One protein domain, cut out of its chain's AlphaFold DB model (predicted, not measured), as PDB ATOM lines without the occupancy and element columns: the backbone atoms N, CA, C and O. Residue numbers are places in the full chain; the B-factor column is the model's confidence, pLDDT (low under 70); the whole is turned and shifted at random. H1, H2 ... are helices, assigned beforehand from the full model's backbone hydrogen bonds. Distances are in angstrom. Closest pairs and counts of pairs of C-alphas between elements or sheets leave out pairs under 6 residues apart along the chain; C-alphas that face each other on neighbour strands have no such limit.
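AT A GLANCE: This is residues 485 to 621 of the 993 residues of a protein of Rotaria sordida (UniProt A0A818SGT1). What is the main picture? The long helix H5 runs as a spine along most of the domain's length, and H7, H1, H2 and H3 make a row on one side of it, with H1, H2 and H3 zigzagging and H2 crossing H5. H4 packs near one end of H5 and H6 near the other. What is it made of? The 137 printed residues hold seven named helices, H1 to H7 in order along the chain, and no named strand, so the class is all helix. How compact is it? It is elongated, with spans of 52 by 33 by 23 A, and only just compact, close to loose, with a radius of gyration of the C-alphas of 17.2 A.

HOW THE PARTS SIT: Which helix is the hub? It is H5, residues 570 to 598, which touches four others and has a kink of 25 degrees near residue 582. What touches it? H2, residues 507 to 523, touches H5 at a steep tilt of 57 degrees, opposite ways, the closest C-alphas being those of Ile 515 and Tyr 577, 6.5 A apart. H1, residues 485 to 500, only just touches it, with 3 pairs of C-alphas within 8 A, about perpendicular at 87 degrees, closest at Phe 494 and Tyr 591, 7.0 A. H4, residues 555 to 563, and H6, residues 604 to 609, touch H5 too, closest at the C-alphas of Met 560 and Phe 572, 7.0 A, and of Cys 592 and Ile 604, 6.7 A. How do the others sit? H3, residues 527 to 542, forms a hairpin with H2 at a shallow tilt of 6 degrees, closest at the C-alphas of Trp 521 and Lys 530, 5.8 A. H1 and H2 form another, closest at the C-alphas of Ile 498 and Glu 509, 6.2 A. H7, residues 612 to 621, touches H1, the same way at a shallow tilt of 25 degrees, closest at the C-alphas of Ala 486 and Tyr 612, 4.5 A. What do the backbones show? In H1 to H6 every O i to N i+4 pair is within hydrogen-bond range, and in H7 5 of 6 are.

IN THESE COORDINATES: Where is the longest helix? H5 runs 40.6 A from C-alpha 570 at (3.201, -43.334, -12.726) to C-alpha 598 at (-9.574, -27.238, -47.742). How long are the others? H2 measures 24.6 A, H1 22.6 A, H3 21.0 A, H7 14.8 A, H4 12.2 A and H6 8.5 A. Where does the printed part begin? C-alpha 485, in H1, is at (-4.857, -18.732, -27.742).

THE WHOLE: How large is it? The two C-alphas farthest apart, those of Asn 565 and Glu 600, are 51.8 A apart. Is it whole? The printed part has no cut, and the long link is that from H3 to H4, residues 543 to 554. Where is confidence low? The mean pLDDT of the printed part is 92.9, and residue 621 is under 70.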
ATOM      1  N   ASP A 485      -3.455 -18.829 -27.324       87.00
ATOM      2  CA  ASP A 485      -4.857 -18.732 -27.742       87.00
ATOM      3  C   ASP A 485      -5.096 -19.438 -29.086       87.00
ATOM      4  O   ASP A 485      -6.072 -20.174 -29.239       87.00
ATOM      5  N   ALA A 486      -4.163 -19.300 -30.036       88.88
ATOM      6  CA  ALA A 486      -4.170 -20.032 -31.306       88.88
ATOM      7  C   ALA A 486      -3.978 -21.545 -31.084       88.88
ATOM      8  O   ALA A 486      -4.709 -22.354 -31.653       88.88
ATOM      9  N   GLN A 487      -3.083 -21.922 -30.164       89.56
ATOM     10  CA  GLN A 487      -2.909 -23.287 -29.656       89.56
ATOM     11  C   GLN A 487      -4.239 -23.868 -29.125       89.56
ATOM     12  O   GLN A 487      -4.667 -24.944 -29.554       89.56
ATOM     13  N   HIS A 488      -4.948 -23.150 -28.246       89.25
ATOM     14  CA  HIS A 488      -6.261 -23.584 -27.751       89.25
ATOM     15  C   HIS A 488      -7.326 -23.676 -28.852       89.25
ATOM     16  O   HIS A 488      -8.156 -24.588 -28.826       89.25
ATOM     17  N   LEU A 489      -7.327 -22.755 -29.815       92.81
ATOM     18  CA  LEU A 489      -8.277 -22.752 -30.926       92.81
ATOM     19  C   LEU A 489      -8.070 -23.954 -31.864       92.81
ATOM     20  O   LEU A 489      -9.036 -24.658 -32.166       92.81
ATOM     21  N   LEU A 490      -6.818 -24.244 -32.238       94.31
ATOM     22  CA  LEU A 490      -6.428 -25.432 -33.009       94.31
ATOM     23  C   LEU A 490      -6.862 -26.722 -32.308       94.31
ATOM     24  O   LEU A 490      -7.532 -27.555 -32.918       94.31
ATOM     25  N   LEU A 491      -6.569 -26.858 -31.010       93.94
ATOM     26  CA  LEU A 491      -6.951 -28.031 -30.217       93.94
ATOM     27  C   LEU A 491      -8.477 -28.212 -30.140       93.94
ATOM     28  O   LEU A 491      -8.975 -29.332 -30.252       93.94
ATOM     29  N   ASN A 492      -9.238 -27.124 -29.987       93.06
ATOM     30  CA  ASN A 492     -10.703 -27.170 -29.997       93.06
ATOM     31  C   ASN A 492     -11.263 -27.564 -31.375       93.06
ATOM     32  O   ASN A 492     -12.247 -28.304 -31.443       93.06
ATOM     33  N   SER A 493     -10.654 -27.092 -32.467       94.69
ATOM     34  CA  SER A 493     -11.047 -27.463 -33.830       94.69
ATOM     35  C   SER A 493     -10.728 -28.937 -34.122       94.69
ATOM     36  O   SER A 493     -11.592 -29.670 -34.605       94.69
ATOM     37  N   PHE A 494      -9.561 -29.422 -33.689       96.00
ATOM     38  CA  PHE A 494      -9.180 -30.835 -33.770       96.00
ATOM     39  C   PHE A 494     -10.099 -31.752 -32.945       96.00
ATOM     40  O   PHE A 494     -10.538 -32.795 -33.427       96.00
ATOM     41  N   GLN A 495     -10.494 -31.338 -31.734       94.50
ATOM     42  CA  GLN A 495     -11.503 -32.060 -30.948       94.50
ATOM     43  C   GLN A 495     -12.847 -32.176 -31.680       94.50
ATOM     44  O   GLN A 495     -13.502 -33.216 -31.584       94.50
ATOM     45  N   ARG A 496     -13.284 -31.130 -32.398       93.25
ATOM     46  CA  ARG A 496     -14.493 -31.200 -33.237       93.25
ATOM     47  C   ARG A 496     -14.288 -32.152 -34.407       93.25
ATOM     48  O   ARG A 496     -15.160 -32.984 -34.632       93.25
ATOM     49  N   TYR A 497     -13.142 -32.073 -35.086       94.69
ATOM     50  CA  TYR A 497     -12.784 -32.979 -36.175       94.69
ATOM     51  C   TYR A 497     -12.867 -34.445 -35.732       94.69
ATOM     52  O   TYR A 497     -13.660 -35.176 -36.317       94.69
ATOM     53  N   ILE A 498     -12.206 -34.844 -34.636       94.44
ATOM     54  CA  ILE A 498     -12.281 -36.218 -34.095       94.44
ATOM     55  C   ILE A 498     -13.728 -36.649 -33.791       94.44
ATOM     56  O   ILE A 498     -14.094 -37.785 -34.069       94.44
ATOM     57  N   LYS A 499     -14.572 -35.758 -33.250       91.19
ATOM     58  CA  LYS A 499     -15.989 -36.064 -32.948       91.19
ATOM     59  C   LYS A 499     -16.877 -36.165 -34.194       91.19
ATOM     60  O   LYS A 499     -17.900 -36.844 -34.155       91.19
ATOM     61  N   SER A 500     -16.550 -35.431 -35.258       88.56
ATOM     62  CA  SER A 500     -17.340 -35.365 -36.499       88.56
ATOM     63  C   SER A 500     -16.857 -36.316 -37.593       88.56
ATOM     64  O   SER A 500     -17.626 -36.666 -38.492       88.56
ATOM     65  N   SER A 501     -15.591 -36.722 -37.529       86.06
ATOM     66  CA  SER A 501     -14.959 -37.589 -38.509       86.06
ATOM     67  C   SER A 501     -15.552 -38.990 -38.416       86.06
ATOM     68  O   SER A 501     -15.465 -39.661 -37.392       86.06
ATOM     69  N   LYS A 502     -16.150 -39.444 -39.519       81.62
ATOM     70  CA  LYS A 502     -16.630 -40.826 -39.667       81.62
ATOM     71  C   LYS A 502     -15.480 -41.819 -39.877       81.62
ATOM     72  O   LYS A 502     -15.702 -43.018 -39.757       81.62
ATOM     73  N   THR A 503     -14.292 -41.329 -40.243       78.38
ATOM     74  CA  THR A 503     -13.095 -42.138 -40.518       78.38
ATOM     75  C   THR A 503     -12.196 -42.278 -39.290       78.38
ATOM     76  O   THR A 503     -11.469 -43.264 -39.188       78.38
ATOM     77  N   ALA A 504     -12.266 -41.346 -38.336       79.38
ATOM     78  CA  ALA A 504     -11.633 -41.498 -37.035       79.38
ATOM     79  C   ALA A 504     -12.390 -42.563 -36.212       79.38
ATOM     80  O   ALA A 504     -13.583 -42.392 -35.941       79.38
ATOM     81  N   PRO A 505     -11.753 -43.666 -35.771       83.44
ATOM     82  CA  PRO A 505     -12.387 -44.582 -34.831       83.44
ATOM     83  C   PRO A 505     -12.774 -43.838 -33.546       83.44
ATOM     84  O   PRO A 505     -11.966 -43.106 -32.977       83.44
ATOM     85  N   ALA A 506     -13.983 -44.092 -33.033       81.75
ATOM     86  CA  ALA A 506     -14.554 -43.412 -31.857       81.75
ATOM     87  C   ALA A 506     -13.669 -43.455 -30.587       81.75
ATOM     88  O   ALA A 506     -13.848 -42.663 -29.661       81.75
ATOM     89  N   LYS A 507     -12.681 -44.357 -30.553       87.69
ATOM     90  CA  LYS A 507     -11.649 -44.427 -29.513       87.69
ATOM     91  C   LYS A 507     -10.737 -43.197 -29.474       87.69
ATOM     92  O   LYS A 507     -10.227 -42.887 -28.401       87.69
ATOM     93  N   PHE A 508     -10.551 -42.460 -30.575       92.69
ATOM     94  CA  PHE A 508      -9.701 -41.264 -30.582       92.69
ATOM     95  C   PHE A 508     -10.226 -40.143 -29.678       92.69
ATOM     96  O   PHE A 508      -9.430 -39.483 -29.016       92.69
ATOM     97  N   GLU A 509     -11.547 -39.973 -29.545       93.31
ATOM     98  CA  GLU A 509     -12.109 -38.997 -28.596       93.31
ATOM     99  C   GLU A 509     -11.742 -39.357 -27.144       93.31
ATOM    100  O   GLU A 509     -11.418 -38.487 -26.329       93.31
ATOM    101  N   GLN A 510     -11.762 -40.652 -26.823       94.94
ATOM    102  CA  GLN A 510     -11.421 -41.177 -25.501       94.94
ATOM    103  C   GLN A 510      -9.908 -41.080 -25.241       94.94
ATOM    104  O   GLN A 510      -9.513 -40.617 -24.173       94.94
ATOM    105  N   LYS A 511      -9.075 -41.427 -26.234       95.25
ATOM    106  CA  LYS A 511      -7.609 -41.282 -26.209       95.25
ATOM    107  C   LYS A 511      -7.173 -39.824 -26.007       95.25
ATOM    108  O   LYS A 511      -6.370 -39.550 -25.118       95.25
ATOM    109  N   LEU A 512      -7.763 -38.878 -26.744       95.31
ATOM    110  CA  LEU A 512      -7.493 -37.445 -26.576       95.31
ATOM    111  C   LEU A 512      -7.965 -36.928 -25.208       95.31
ATOM    112  O   LEU A 512      -7.249 -36.169 -24.558       95.31
ATOM    113  N   SER A 513      -9.131 -37.379 -24.731       95.12
ATOM    114  CA  SER A 513      -9.612 -37.036 -23.383       95.12
ATOM    115  C   SER A 513      -8.654 -37.527 -22.289       95.12
ATOM    116  O   SER A 513      -8.346 -36.773 -21.367       95.12
ATOM    117  N   LEU A 514      -8.137 -38.756 -22.416       96.50
ATOM    118  CA  LEU A 514      -7.138 -39.308 -21.503       96.50
ATOM    119  C   LEU A 514      -5.840 -38.492 -21.529       96.50
ATOM    120  O   LEU A 514      -5.329 -38.163 -20.463       96.50
ATOM    121  N   ILE A 515      -5.320 -38.114 -22.703       96.12
ATOM    122  CA  ILE A 515      -4.088 -37.313 -22.780       96.12
ATOM    123  C   ILE A 515      -4.230 -35.955 -22.085       96.12
ATOM    124  O   ILE A 515      -3.317 -35.551 -21.366       96.12
ATOM    125  N   LEU A 516      -5.377 -35.282 -22.204       94.75
ATOM    126  CA  LEU A 516      -5.618 -34.015 -21.501       94.75
ATOM    127  C   LEU A 516      -5.674 -34.195 -19.972       94.75
ATOM    128  O   LEU A 516      -5.133 -33.366 -19.235       94.75
ATOM    129  N   ASP A 517      -6.260 -35.295 -19.486       96.69
ATOM    130  CA  ASP A 517      -6.236 -35.647 -18.059       96.69
ATOM    131  C   ASP A 517      -4.815 -36.025 -17.578       96.69
ATOM    132  O   ASP A 517      -4.428 -35.648 -16.469       96.69
ATOM    133  N   ILE A 518      -3.995 -36.686 -18.410       96.56
ATOM    134  CA  ILE A 518      -2.585 -36.992 -18.097       96.56
ATOM    135  C   ILE A 518      -1.733 -35.717 -18.042       96.56
ATOM    136  O   ILE A 518      -0.939 -35.566 -17.113       96.56
ATOM    137  N   ILE A 519      -1.894 -34.778 -18.981       94.19
ATOM    138  CA  ILE A 519      -1.158 -33.501 -18.970       94.19
ATOM    139  C   ILE A 519      -1.469 -32.733 -17.679       94.19
ATOM    140  O   ILE A 519      -0.557 -32.336 -16.954       94.19
ATOM    141  N   LYS A 520      -2.751 -32.640 -17.311       95.06
ATOM    142  CA  LYS A 520      -3.184 -32.038 -16.042       95.06
ATOM    143  C   LYS A 520      -2.585 -32.741 -14.811       95.06
ATOM    144  O   LYS A 520      -2.217 -32.087 -13.830       95.06
ATOM    145  N   TRP A 521      -2.444 -34.065 -14.858       96.50
ATOM    146  CA  TRP A 521      -1.777 -34.846 -13.813       96.50
ATOM    147  C   TRP A 521      -0.261 -34.611 -13.749       96.50
ATOM    148  O   TRP A 521       0.319 -34.604 -12.656       96.50
ATOM    149  N   LEU A 522       0.403 -34.370 -14.882       93.75
ATOM    150  CA  LEU A 522       1.816 -33.986 -14.918       93.75
ATOM    151  C   LEU A 522       2.029 -32.623 -14.241       93.75
ATOM    152  O   LEU A 522       2.904 -32.531 -13.374       93.75
ATOM    153  N   GLU A 523       1.188 -31.632 -14.557       92.50
ATOM    154  CA  GLU A 523       1.220 -30.256 -14.022       92.50
ATOM    155  C   GLU A 523       0.885 -30.149 -12.523       92.50
ATOM    156  O   GLU A 523       1.398 -29.274 -11.824       92.50
ATOM    157  N   THR A 524       0.025 -31.031 -12.008       95.56
ATOM    158  CA  THR A 524      -0.444 -30.997 -10.613       95.56
ATOM    159  C   THR A 524       0.723 -31.156  -9.629       95.56
ATOM    160  O   THR A 524       1.327 -32.215  -9.546       95.56
ATOM    161  N   THR A 525       1.052 -30.157  -8.809       96.12
ATOM    162  CA  THR A 525       2.214 -30.255  -7.893       96.12
ATOM    163  C   THR A 525       1.943 -31.057  -6.614       96.12
ATOM    164  O   THR A 525       2.876 -31.536  -5.973       96.12
ATOM    165  N   ASN A 526       0.676 -31.223  -6.227       95.31
ATOM    166  CA  ASN A 526       0.280 -31.874  -4.979       95.31
ATOM    167  C   ASN A 526       0.219 -33.414  -5.131       95.31
ATOM    168  O   ASN A 526      -0.604 -33.905  -5.907       95.31
ATOM    169  N   PRO A 527       1.001 -34.205  -4.365       93.88
ATOM    170  CA  PRO A 527       1.037 -35.664  -4.508       93.88
ATOM    171  C   PRO A 527      -0.294 -36.351  -4.163       93.88
ATOM    172  O   PRO A 527      -0.646 -37.352  -4.785       93.88
ATOM    173  N   PHE A 528      -1.073 -35.805  -3.222       94.62
ATOM    174  CA  PHE A 528      -2.396 -36.348  -2.889       94.62
ATOM    175  C   PHE A 528      -3.388 -36.152  -4.042       94.62
ATOM    176  O   PHE A 528      -4.167 -37.045  -4.370       94.62
ATOM    177  N   GLU A 529      -3.330 -34.990  -4.692       95.00
ATOM    178  CA  GLU A 529      -4.172 -34.695  -5.847       95.00
ATOM    179  C   GLU A 529      -3.738 -35.502  -7.078       95.00
ATOM    180  O   GLU A 529      -4.603 -36.043  -7.769       95.00
ATOM    181  N   LYS A 530      -2.425 -35.700  -7.292       95.81
ATOM    182  CA  LYS A 530      -1.910 -36.636  -8.306       95.81
ATOM    183  C   LYS A 530      -2.501 -38.033  -8.137       95.81
ATOM    184  O   LYS A 530      -3.014 -38.582  -9.109       95.81
ATOM    185  N   GLN A 531      -2.484 -38.594  -6.925       94.75
ATOM    186  CA  GLN A 531      -3.073 -39.916  -6.682       94.75
ATOM    187  C   GLN A 531      -4.584 -39.924  -6.949       94.75
ATOM    188  O   GLN A 531      -5.091 -40.831  -7.606       94.75
ATOM    189  N   GLN A 532      -5.307 -38.886  -6.514       95.75
ATOM    190  CA  GLN A 532      -6.743 -38.779  -6.775       95.75
ATOM    191  C   GLN A 532      -7.062 -38.701  -8.279       95.75
ATOM    192  O   GLN A 532      -8.088 -39.224  -8.718       95.75
ATOM    193  N   GLN A 533      -6.211 -38.052  -9.078       96.50
ATOM    194  CA  GLN A 533      -6.358 -37.993 -10.532       96.50
ATOM    195  C   GLN A 533      -6.042 -39.346 -11.194       96.50
ATOM    196  O   GLN A 533      -6.820 -39.773 -12.045       96.50
ATOM    197  N   ILE A 534      -5.015 -40.081 -10.742       96.44
ATOM    198  CA  ILE A 534      -4.750 -41.472 -11.169       96.44
ATOM    199  C   ILE A 534      -5.971 -42.368 -10.902       96.44
ATOM    200  O   ILE A 534      -6.442 -43.059 -11.805       96.44
ATOM    201  N   ASP A 535      -6.556 -42.302  -9.702       95.62
ATOM    202  CA  ASP A 535      -7.742 -43.096  -9.343       95.62
ATOM    203  C   ASP A 535      -8.986 -42.727 -10.176       95.62
ATOM    204  O   ASP A 535      -9.852 -43.576 -10.417       95.62
ATOM    205  N   ARG A 536      -9.093 -41.470 -10.631       97.06
ATOM    206  CA  ARG A 536     -10.137 -41.033 -11.575       97.06
ATOM    207  C   ARG A 536      -9.873 -41.554 -12.985       97.06
ATOM    208  O   ARG A 536     -10.806 -42.070 -13.595       97.06
ATOM    209  N   MET A 537      -8.635 -41.465 -13.481       97.62
ATOM    210  CA  MET A 537      -8.249 -42.005 -14.791       97.62
ATOM    211  C   MET A 537      -8.483 -43.519 -14.854       97.62
ATOM    212  O   MET A 537      -9.126 -43.983 -15.793       97.62
ATOM    213  N   ARG A 538      -8.105 -44.262 -13.801       96.12
ATOM    214  CA  ARG A 538      -8.421 -45.691 -13.615       96.12
ATOM    215  C   ARG A 538      -9.899 -45.991 -13.879       96.12
ATOM    216  O   ARG A 538     -10.216 -46.785 -14.754       96.12
ATOM    217  N   LYS A 539     -10.801 -45.315 -13.161       96.50
ATOM    218  CA  LYS A 539     -12.258 -45.526 -13.275       96.50
ATOM    219  C   LYS A 539     -12.864 -45.023 -14.587       96.50
ATOM    220  O   LYS A 539     -13.949 -45.458 -14.953       96.50
ATOM    221  N   THR A 540     -12.216 -44.072 -15.259       97.06
ATOM    222  CA  THR A 540     -12.786 -43.400 -16.437       97.06
ATOM    223  C   THR A 540     -12.335 -44.046 -17.743       97.06
ATOM    224  O   THR A 540     -13.163 -44.190 -18.639       97.06
ATOM    225  N   TYR A 541     -11.075 -44.467 -17.855       96.94
ATOM    226  CA  TYR A 541     -10.483 -44.924 -19.121       96.94
ATOM    227  C   TYR A 541     -10.029 -46.388 -19.104       96.94
ATOM    228  O   TYR A 541      -9.957 -46.997 -20.167       96.94
ATOM    229  N   PHE A 542      -9.772 -46.961 -17.923       95.38
ATOM    230  CA  PHE A 542      -9.233 -48.322 -17.768       95.38
ATOM    231  C   PHE A 542     -10.231 -49.327 -17.160       95.38
ATOM    232  O   PHE A 542      -9.952 -50.519 -17.102       95.38
ATOM    233  N   ASP A 543     -11.402 -48.868 -16.708       94.12
ATOM    234  CA  ASP A 543     -12.498 -49.732 -16.260       94.12
ATOM    235  C   ASP A 543     -13.283 -50.256 -17.472       94.12
ATOM    236  O   ASP A 543     -13.793 -49.466 -18.272       94.12
ATOM    237  N   SER A 544     -13.426 -51.581 -17.584       93.75
ATOM    238  CA  SER A 544     -14.147 -52.233 -18.684       93.75
ATOM    239  C   SER A 544     -15.612 -51.794 -18.799       93.75
ATOM    240  O   SER A 544     -16.172 -51.821 -19.895       93.75
ATOM    241  N   GLN A 545     -16.219 -51.349 -17.692       94.62
ATOM    242  CA  GLN A 545     -17.603 -50.870 -17.627       94.62
ATOM    243  C   GLN A 545     -17.755 -49.377 -17.962       94.62
ATOM    244  O   GLN A 545     -18.877 -48.870 -18.038       94.62
ATOM    245  N   SER A 546     -16.655 -48.639 -18.149       95.56
ATOM    246  CA  SER A 546     -16.728 -47.208 -18.446       95.56
ATOM    247  C   SER A 546     -17.143 -46.931 -19.892       95.56
ATOM    248  O   SER A 546     -16.608 -47.489 -20.846       95.56
ATOM    249  N   LYS A 547     -18.013 -45.931 -20.080       92.50
ATOM    250  CA  LYS A 547     -18.362 -45.386 -21.407       92.50
ATOM    251  C   LYS A 547     -17.189 -44.695 -22.125       92.50
ATOM    252  O   LYS A 547     -17.309 -44.364 -23.301       92.50
ATOM    253  N   ARG A 548     -16.087 -44.424 -21.416       93.81
ATOM    254  CA  ARG A 548     -14.846 -43.830 -21.949       93.81
ATOM    255  C   ARG A 548     -13.663 -44.806 -21.932       93.81
ATOM    256  O   ARG A 548     -12.522 -44.378 -22.057       93.81
ATOM    257  N   ASN A 549     -13.941 -46.095 -21.762       94.31
ATOM    258  CA  ASN A 549     -12.951 -47.161 -21.770       94.31
ATOM    259  C   ASN A 549     -12.173 -47.208 -23.100       94.31
ATOM    260  O   ASN A 549     -12.791 -47.355 -24.153       94.31
ATOM    261  N   ILE A 550     -10.838 -47.142 -23.039       93.12
ATOM    262  CA  ILE A 550      -9.962 -47.193 -24.224       93.12
ATOM    263  C   ILE A 550      -9.543 -48.616 -24.645       93.12
ATOM    264  O   ILE A 550      -8.874 -48.764 -25.666       93.12
ATOM    265  N   LEU A 551      -9.943 -49.658 -23.903       87.56
ATOM    266  CA  LEU A 551      -9.557 -51.058 -24.143       87.56
ATOM    267  C   LEU A 551      -9.986 -51.606 -25.535       87.56
ATOM    268  O   LEU A 551     -10.950 -51.119 -26.141       87.56
ATOM    269  N   PRO A 552      -9.322 -52.665 -26.049       89.00
ATOM    270  CA  PRO A 552      -8.098 -53.256 -25.506       89.00
ATOM    271  C   PRO A 552      -6.901 -52.309 -25.657       89.00
ATOM    272  O   PRO A 552      -6.846 -51.506 -26.588       89.00
ATOM    273  N   LEU A 553      -5.982 -52.400 -24.700       89.88
ATOM    274  CA  LEU A 553      -4.635 -51.844 -24.796       89.88
ATOM    275  C   LEU A 553      -3.734 -52.876 -25.496       89.88
ATOM    276  O   LEU A 553      -4.149 -54.022 -25.664       89.88
ATOM    277  N   ASN A 554      -2.503 -52.502 -25.855       92.38
ATOM    278  CA  ASN A 554      -1.498 -53.489 -26.268       92.38
ATOM    279  C   ASN A 554      -1.255 -54.501 -25.130       92.38
ATOM    280  O   ASN A 554      -1.410 -54.163 -23.951       92.38
ATOM    281  N   ASP A 555      -0.845 -55.721 -25.474       91.69
ATOM    282  CA  ASP A 555      -0.681 -56.811 -24.504       91.69
ATOM    283  C   ASP A 555       0.305 -56.445 -23.376       91.69
ATOM    284  O   ASP A 555      -0.001 -56.658 -22.206       91.69
ATOM    285  N   GLU A 556       1.401 -55.751 -23.704       94.12
ATOM    286  CA  GLU A 556       2.389 -55.210 -22.750       94.12
ATOM    287  C   GLU A 556       1.763 -54.272 -21.695       94.12
ATOM    288  O   GLU A 556       2.088 -54.331 -20.507       94.12
ATOM    289  N   TYR A 557       0.811 -53.423 -22.095       94.12
ATOM    290  CA  TYR A 557       0.083 -52.560 -21.161       94.12
ATOM    291  C   TYR A 557      -0.913 -53.340 -20.312       94.12
ATOM    292  O   TYR A 557      -1.121 -53.002 -19.148       94.12
ATOM    293  N   THR A 558      -1.536 -54.370 -20.878       91.75
ATOM    294  CA  THR A 558      -2.443 -55.239 -20.125       91.75
ATOM    295  C   THR A 558      -1.661 -55.982 -19.039       91.75
ATOM    296  O   THR A 558      -2.039 -55.915 -17.870       91.75
ATOM    297  N   GLU A 559      -0.493 -56.538 -19.376       93.31
ATOM    298  CA  GLU A 559       0.419 -57.181 -18.425       93.31
ATOM    299  C   GLU A 559       0.925 -56.206 -17.344       93.31
ATOM    300  O   GLU A 559       0.808 -56.498 -16.151       93.31
ATOM    301  N   MET A 560       1.396 -55.004 -17.709       93.62
ATOM    302  CA  MET A 560       1.811 -53.987 -16.724       93.62
ATOM    303  C   MET A 560       0.675 -53.543 -15.788       93.62
ATOM    304  O   MET A 560       0.923 -53.222 -14.619       93.62
ATOM    305  N   LEU A 561      -0.568 -53.507 -16.274       93.81
ATOM    306  CA  LEU A 561      -1.730 -53.154 -15.462       93.81
ATOM    307  C   LEU A 561      -2.123 -54.303 -14.518       93.81
ATOM    308  O   LEU A 561      -2.439 -54.046 -13.352       93.81
ATOM    309  N   ASP A 562      -2.041 -55.552 -14.980       92.50
ATOM    310  CA  ASP A 562      -2.343 -56.755 -14.198       92.50
ATOM    311  C   ASP A 562      -1.300 -57.016 -13.099       92.50
ATOM    312  O   ASP A 562      -1.683 -57.229 -11.942       92.50
ATOM    313  N   ILE A 563       0.001 -56.871 -13.397       94.38
ATOM    314  CA  ILE A 563       1.101 -56.926 -12.407       94.38
ATOM    315  C   ILE A 563       0.831 -55.971 -11.231       94.38
ATOM    316  O   ILE A 563       1.046 -56.311 -10.066       94.38
ATOM    317  N   ASN A 564       0.284 -54.786 -11.514       90.88
ATOM    318  CA  ASN A 564      -0.035 -53.769 -10.514       90.88
ATOM    319  C   ASN A 564      -1.438 -53.923  -9.881       90.88
ATOM    320  O   ASN A 564      -1.985 -52.968  -9.319       90.88
ATOM    321  N   ASN A 565      -2.045 -55.119  -9.921       92.31
ATOM    322  CA  ASN A 565      -3.393 -55.397  -9.392       92.31
ATOM    323  C   ASN A 565      -4.466 -54.441  -9.965       92.31
ATOM    324  O   ASN A 565      -5.347 -53.920  -9.259       92.31
ATOM    325  N   GLY A 566      -4.339 -54.136 -11.256       87.62
ATOM    326  CA  GLY A 566      -5.185 -53.210 -11.994       87.62
ATOM    327  C   GLY A 566      -5.024 -51.739 -11.603       87.62
ATOM    328  O   GLY A 566      -5.880 -50.939 -11.990       87.62
ATOM    329  N   ARG A 567      -4.040 -51.358 -10.772       91.25
ATOM    330  CA  ARG A 567      -3.774 -49.956 -10.402       91.25
ATOM    331  C   ARG A 567      -2.740 -49.365 -11.368       91.25
ATOM    332  O   ARG A 567      -1.603 -49.815 -11.341       91.25
ATOM    333  N   PRO A 568      -3.084 -48.344 -12.171       93.00
ATOM    334  CA  PRO A 568      -2.100 -47.685 -13.019       93.00
ATOM    335  C   PRO A 568      -1.086 -46.935 -12.149       93.00
ATOM    336  O   PRO A 568      -1.469 -46.110 -11.315       93.00
ATOM    337  N   ASP A 569       0.198 -47.225 -12.336       94.12
ATOM    338  CA  ASP A 569       1.294 -46.536 -11.664       94.12
ATOM    339  C   ASP A 569       1.807 -45.347 -12.518       94.12
ATOM    340  O   ASP A 569       1.406 -45.173 -13.675       94.12
ATOM    341  N   PRO A 570       2.671 -44.470 -11.973       94.56
ATOM    342  CA  PRO A 570       3.201 -43.334 -12.726       94.56
ATOM    343  C   PRO A 570       4.026 -43.717 -13.963       94.56
ATOM    344  O   PRO A 570       4.070 -42.918 -14.899       94.56
ATOM    345  N   ALA A 571       4.678 -44.889 -13.980       94.81
ATOM    346  CA  ALA A 571       5.457 -45.352 -15.127       94.81
ATOM    347  C   ALA A 571       4.537 -45.794 -16.275       94.81
ATOM    348  O   ALA A 571       4.674 -45.291 -17.390       94.81
ATOM    349  N   PHE A 572       3.527 -46.614 -15.981       95.50
ATOM    350  CA  PHE A 572       2.469 -47.020 -16.907       95.50
ATOM    351  C   PHE A 572       1.773 -45.819 -17.561       95.50
ATOM    352  O   PHE A 572       1.640 -45.772 -18.784       95.50
ATOM    353  N   ILE A 573       1.387 -44.808 -16.771       96.25
ATOM    354  CA  ILE A 573       0.757 -43.584 -17.296       96.25
ATOM    355  C   ILE A 573       1.698 -42.820 -18.245       96.25
ATOM    356  O   ILE A 573       1.238 -42.290 -19.255       96.25
ATOM    357  N   GLN A 574       3.005 -42.771 -17.961       95.12
ATOM    358  CA  GLN A 574       3.980 -42.129 -18.851       95.12
ATOM    359  C   GLN A 574       4.243 -42.921 -20.135       95.12
ATOM    360  O   GLN A 574       4.464 -42.298 -21.172       95.12
ATOM    361  N   SER A 575       4.217 -44.253 -20.083       94.94
ATOM    362  CA  SER A 575       4.368 -45.107 -21.265       94.94
ATOM    363  C   SER A 575       3.143 -44.992 -22.176       94.94
ATOM    364  O   SER A 575       3.282 -44.570 -23.320       94.94
ATOM    365  N   ILE A 576       1.929 -45.165 -21.634       96.00
ATOM    366  CA  ILE A 576       0.671 -44.955 -22.378       96.00
ATOM    367  C   ILE A 576       0.580 -43.547 -22.976       96.00
ATOM    368  O   ILE A 576       0.095 -43.381 -24.094       96.00
ATOM    369  N   TYR A 577       1.055 -42.525 -22.258       95.69
ATOM    370  CA  TYR A 577       1.106 -41.162 -22.783       95.69
ATOM    371  C   TYR A 577       1.981 -41.038 -24.035       95.69
ATOM    372  O   TYR A 577       1.637 -40.251 -24.910       95.69
ATOM    373  N   ARG A 578       3.096 -41.775 -24.141       94.69
ATOM    374  CA  ARG A 578       3.964 -41.732 -25.330       94.69
ATOM    375  C   ARG A 578       3.262 -42.351 -26.533       94.69
ATOM    376  O   ARG A 578       3.174 -41.691 -27.562       94.69
ATOM    377  N   ASP A 579       2.707 -43.545 -26.375       93.88
ATOM    378  CA  ASP A 579       2.126 -44.294 -27.493       93.88
ATOM    379  C   ASP A 579       0.842 -43.640 -28.010       93.88
ATOM    380  O   ASP A 579       0.717 -43.376 -29.204       93.88
ATOM    381  N   ILE A 580      -0.076 -43.265 -27.108       94.56
ATOM    382  CA  ILE A 580      -1.302 -42.552 -27.503       94.56
ATOM    383  C   ILE A 580      -0.971 -41.190 -28.128       94.56
ATOM    384  O   ILE A 580      -1.707 -40.718 -28.995       94.56
ATOM    385  N   ARG A 581       0.124 -40.543 -27.704       93.25
ATOM    386  CA  ARG A 581       0.547 -39.265 -28.280       93.25
ATOM    387  C   ARG A 581       1.042 -39.434 -29.709       93.25
ATOM    388  O   ARG A 581       0.654 -38.611 -30.521       93.25
ATOM    389  N   ILE A 582       1.801 -40.483 -30.022       92.56
ATOM    390  CA  ILE A 582       2.229 -40.771 -31.402       92.56
ATOM    391  C   ILE A 582       0.998 -40.966 -32.302       92.56
ATOM    392  O   ILE A 582       0.863 -40.274 -33.305       92.56
ATOM    393  N   GLU A 583       0.029 -41.792 -31.886       93.81
ATOM    394  CA  GLU A 583      -1.207 -41.986 -32.665       93.81
ATOM    395  C   GLU A 583      -2.019 -40.688 -32.863       93.81
ATOM    396  O   GLU A 583      -2.636 -40.486 -33.910       93.81
ATOM    397  N   LEU A 584      -2.058 -39.804 -31.857       93.88
ATOM    398  CA  LEU A 584      -2.737 -38.506 -31.962       93.88
ATOM    399  C   LEU A 584      -1.919 -37.447 -32.711       93.88
ATOM    400  O   LEU A 584      -2.517 -36.493 -33.201       93.88
ATOM    401  N   GLU A 585      -0.597 -37.585 -32.806       93.81
ATOM    402  CA  GLU A 585       0.269 -36.740 -33.635       93.81
ATOM    403  C   GLU A 585       0.101 -37.099 -35.120       93.81
ATOM    404  O   GLU A 585      -0.027 -36.189 -35.937       93.81
ATOM    405  N   ASP A 586      -0.044 -38.383 -35.465       93.25
ATOM    406  CA  ASP A 586      -0.375 -38.829 -36.830       93.25
ATOM    407  C   ASP A 586      -1.774 -38.347 -37.269       93.25
ATOM    408  O   ASP A 586      -1.944 -37.767 -38.346       93.25
ATOM    409  N   GLU A 587      -2.785 -38.513 -36.408       94.62
ATOM    410  CA  GLU A 587      -4.133 -37.960 -36.624       94.62
ATOM    411  C   GLU A 587      -4.115 -36.414 -36.637       94.62
ATOM    412  O   GLU A 587      -4.840 -35.782 -37.406       94.62
ATOM    413  N   PHE A 588      -3.222 -35.825 -35.832       95.06
ATOM    414  CA  PHE A 588      -2.709 -34.451 -35.864       95.06
ATOM    415  C   PHE A 588      -2.399 -33.961 -37.283       95.06
ATOM    416  O   PHE A 588      -3.033 -33.057 -37.833       95.06
ATOM    417  N   VAL A 589      -1.388 -34.593 -37.878       94.25
ATOM    418  CA  VAL A 589      -0.872 -34.272 -39.212       94.25
ATOM    419  C   VAL A 589      -1.942 -34.492 -40.279       94.25
ATOM    420  O   VAL A 589      -2.077 -33.646 -41.164       94.25
ATOM    421  N   ARG A 590      -2.757 -35.553 -40.172       94.25
ATOM    422  CA  ARG A 590      -3.888 -35.787 -41.086       94.25
ATOM    423  C   ARG A 590      -4.916 -34.659 -41.032       94.25
ATOM    424  O   ARG A 590      -5.266 -34.119 -42.076       94.25
ATOM    425  N   TYR A 591      -5.347 -34.262 -39.836       95.56
ATOM    426  CA  TYR A 591      -6.261 -33.136 -39.645       95.56
ATOM    427  C   TYR A 591      -5.708 -31.834 -40.242       95.56
ATOM    428  O   TYR A 591      -6.433 -31.113 -40.929       95.56
ATOM    429  N   CYS A 592      -4.429 -31.533 -40.003       95.31
ATOM    430  CA  CYS A 592      -3.781 -30.368 -40.598       95.31
ATOM    431  C   CYS A 592      -3.770 -30.466 -42.129       95.31
ATOM    432  O   CYS A 592      -4.186 -29.516 -42.781       95.31
ATOM    433  N   GLY A 593      -3.391 -31.613 -42.702       94.88
ATOM    434  CA  GLY A 593      -3.426 -31.855 -44.149       94.88
ATOM    435  C   GLY A 593      -4.816 -31.653 -44.762       94.88
ATOM    436  O   GLY A 593      -4.943 -30.945 -45.759       94.88
ATOM    437  N   ASP A 594      -5.865 -32.188 -44.130       94.25
ATOM    438  CA  ASP A 594      -7.259 -31.994 -44.555       94.25
ATOM    439  C   ASP A 594      -7.638 -30.499 -44.587       94.25
ATOM    440  O   ASP A 594      -8.261 -30.043 -45.547       94.25
ATOM    441  N   ARG A 595      -7.235 -29.714 -43.574       94.12
ATOM    442  CA  ARG A 595      -7.499 -28.261 -43.515       94.12
ATOM    443  C   ARG A 595      -6.672 -27.452 -44.506       94.12
ATOM    444  O   ARG A 595      -7.184 -26.498 -45.077       94.12
ATOM    445  N   ILE A 596      -5.416 -27.819 -44.711       95.06
ATOM    446  CA  ILE A 596      -4.504 -27.159 -45.652       95.06
ATOM    447  C   ILE A 596      -5.027 -27.315 -47.080       95.06
ATOM    448  O   ILE A 596      -5.114 -26.329 -47.807       95.06
ATOM    449  N   ASN A 597      -5.486 -28.520 -47.432       94.44
ATOM    450  CA  ASN A 597      -6.149 -28.795 -48.706       94.44
ATOM    451  C   ASN A 597      -7.507 -28.074 -48.836       94.44
ATOM    452  O   ASN A 597      -7.855 -27.633 -49.924       94.44
ATOM    453  N   GLU A 598      -8.280 -27.948 -47.749       93.81
ATOM    454  CA  GLU A 598      -9.574 -27.238 -47.742       93.81
ATOM    455  C   GLU A 598      -9.435 -25.713 -47.900       93.81
ATOM    456  O   GLU A 598     -10.349 -25.074 -48.419       93.81
ATOM    457  N   PHE A 599      -8.309 -25.135 -47.470       93.25
ATOM    458  CA  PHE A 599      -8.055 -23.690 -47.490       93.25
ATOM    459  C   PHE A 599      -6.992 -23.235 -48.498       93.25
ATOM    460  O   PHE A 599      -6.612 -22.067 -48.468       93.25
ATOM    461  N   GLU A 600      -6.518 -24.134 -49.366       94.44
ATOM    462  CA  GLU A 600      -5.478 -23.858 -50.372       94.44
ATOM    463  C   GLU A 600      -4.208 -23.222 -49.761       94.44
ATOM    464  O   GLU A 600      -3.633 -22.278 -50.297       94.44
ATOM    465  N   ILE A 601      -3.778 -23.732 -48.599       95.50
ATOM    466  CA  ILE A 601      -2.578 -23.259 -47.891       95.50
ATOM    467  C   ILE A 601      -1.345 -24.033 -48.388       95.50
ATOM    468  O   ILE A 601      -1.401 -25.245 -48.575       95.50
ATOM    469  N   ASP A 602      -0.206 -23.358 -48.567       91.62
ATOM    470  CA  ASP A 602       0.983 -23.969 -49.188       91.62
ATOM    471  C   ASP A 602       1.696 -25.020 -48.309       91.62
ATOM    472  O   ASP A 602       2.407 -25.886 -48.821       91.62
ATOM    473  N   SER A 603       1.582 -24.940 -46.974       94.88
ATOM    474  CA  SER A 603       2.303 -25.842 -46.059       94.88
ATOM    475  C   SER A 603       1.700 -25.946 -44.653       94.88
ATOM    476  O   SER A 603       0.959 -25.072 -44.198       94.88
ATOM    477  N   ILE A 604       2.086 -27.005 -43.924       92.69
ATOM    478  CA  ILE A 604       1.749 -27.183 -42.500       92.69
ATOM    479  C   ILE A 604       2.346 -26.058 -41.650       92.69
ATOM    480  O   ILE A 604       1.655 -25.537 -40.778       92.69
ATOM    481  N   ASP A 605       3.584 -25.643 -41.926       92.00
ATOM    482  CA  ASP A 605       4.224 -24.549 -41.193       92.00
ATOM    483  C   ASP A 605       3.487 -23.215 -41.401       92.00
ATOM    484  O   ASP A 605       3.273 -22.491 -40.430       92.00
ATOM    485  N   ASP A 606       3.014 -22.909 -42.618       93.38
ATOM    486  CA  ASP A 606       2.221 -21.695 -42.860       93.38
ATOM    487  C   ASP A 606       0.869 -21.737 -42.124       93.38
ATOM    488  O   ASP A 606       0.514 -20.769 -41.448       93.38
ATOM    489  N   PHE A 607       0.156 -22.870 -42.156       94.44
ATOM    490  CA  PHE A 607      -1.095 -23.058 -41.403       94.44
ATOM    491  C   PHE A 607      -0.904 -22.906 -39.887       94.44
ATOM    492  O   PHE A 607      -1.707 -22.255 -39.218       94.44
ATOM    493  N   LEU A 608       0.172 -23.476 -39.339       92.94
ATOM    494  CA  LEU A 608       0.509 -23.372 -37.918       92.94
ATOM    495  C   LEU A 608       1.039 -21.982 -37.531       92.94
ATOM    496  O   LEU A 608       0.900 -21.583 -36.375       92.94
ATOM    497  N   SER A 609       1.605 -21.226 -38.475       92.19
ATOM    498  CA  SER A 609       2.067 -19.851 -38.246       92.19
ATOM    499  C   SER A 609       0.939 -18.812 -38.186       92.19
ATOM    500  O   SER A 609       1.171 -17.704 -37.695       92.19
ATOM    501  N   LYS A 610      -0.274 -19.153 -38.652       93.00
ATOM    502  CA  LYS A 610      -1.420 -18.233 -38.670       93.00
ATOM    503  C   LYS A 610      -1.756 -17.714 -37.272       93.00
ATOM    504  O   LYS A 610      -1.765 -18.440 -36.274       93.00
ATOM    505  N   SER A 611      -2.082 -16.429 -37.215       93.75
ATOM    506  CA  SER A 611      -2.529 -15.760 -35.998       93.75
ATOM    507  C   SER A 611      -3.877 -16.299 -35.505       93.75
ATOM    508  O   SER A 611      -4.632 -16.947 -36.234       93.75
ATOM    509  N   TYR A 612      -4.212 -16.000 -34.248       92.75
ATOM    510  CA  TYR A 612      -5.501 -16.380 -33.662       92.75
ATOM    511  C   TYR A 612      -6.697 -15.856 -34.476       92.75
ATOM    512  O   TYR A 612      -7.681 -16.577 -34.637       92.75
ATOM    513  N   ASP A 613      -6.609 -14.635 -35.009       90.00
ATOM    514  CA  ASP A 613      -7.690 -14.021 -35.784       90.00
ATOM    515  C   ASP A 613      -7.851 -14.690 -37.158       90.00
ATOM    516  O   ASP A 613      -8.973 -14.989 -37.565       90.00
ATOM    517  N   GLU A 614      -6.748 -15.019 -37.838       93.19
ATOM    518  CA  GLU A 614      -6.765 -15.774 -39.100       93.19
ATOM    519  C   GLU A 614      -7.344 -17.181 -38.904       93.19
ATOM    520  O   GLU A 614      -8.278 -17.569 -39.605       93.19
ATOM    521  N   LEU A 615      -6.875 -17.924 -37.895       94.25
ATOM    522  CA  LEU A 615      -7.432 -19.235 -37.539       94.25
ATOM    523  C   LEU A 615      -8.915 -19.144 -37.139       94.25
ATOM    524  O   LEU A 615      -9.691 -20.058 -37.416       94.25
ATOM    525  N   THR A 616      -9.331 -18.042 -36.508       91.12
ATOM    526  CA  THR A 616     -10.737 -17.797 -36.158       91.12
ATOM    527  C   THR A 616     -11.593 -17.586 -37.403       91.12
ATOM    528  O   THR A 616     -12.702 -18.114 -37.456       91.12
ATOM    529  N   LEU A 617     -11.099 -16.865 -38.414       90.31
ATOM    530  CA  LEU A 617     -11.787 -16.726 -39.701       90.31
ATOM    531  C   LEU A 617     -11.930 -18.094 -40.384       90.31
ATOM    532  O   LEU A 617     -13.054 -18.509 -40.659       90.31
ATOM    533  N   LEU A 618     -10.827 -18.839 -40.525       90.69
ATOM    534  CA  LEU A 618     -10.819 -20.175 -41.135       90.69
ATOM    535  C   LEU A 618     -11.816 -21.132 -40.449       90.69
ATOM    536  O   LEU A 618     -12.637 -21.767 -41.110       90.69
ATOM    537  N   PHE A 619     -11.818 -21.230 -39.115       90.38
ATOM    538  CA  PHE A 619     -12.691 -22.185 -38.412       90.38
ATOM    539  C   PHE A 619     -14.147 -21.744 -38.227       90.38
ATOM    540  O   PHE A 619     -14.966 -22.576 -37.813       90.38
ATOM    541  N   ASN A 620     -14.496 -20.485 -38.504       81.31
ATOM    542  CA  ASN A 620     -15.883 -20.030 -38.411       81.31
ATOM    543  C   ASN A 620     -16.706 -20.480 -39.627       81.31
ATOM    544  O   ASN A 620     -17.778 -21.053 -39.421       81.31
ATOM    545  N   ASP A 621     -16.179 -20.325 -40.846       59.62
ATOM    546  CA  ASP A 621     -16.926 -20.553 -42.097       59.62
ATOM    547  C   ASP A 621     -17.346 -22.025 -42.314       59.62
ATOM    548  O   ASP A 621     -18.382 -22.306 -42.918       59.62
TER     549      ASP A 621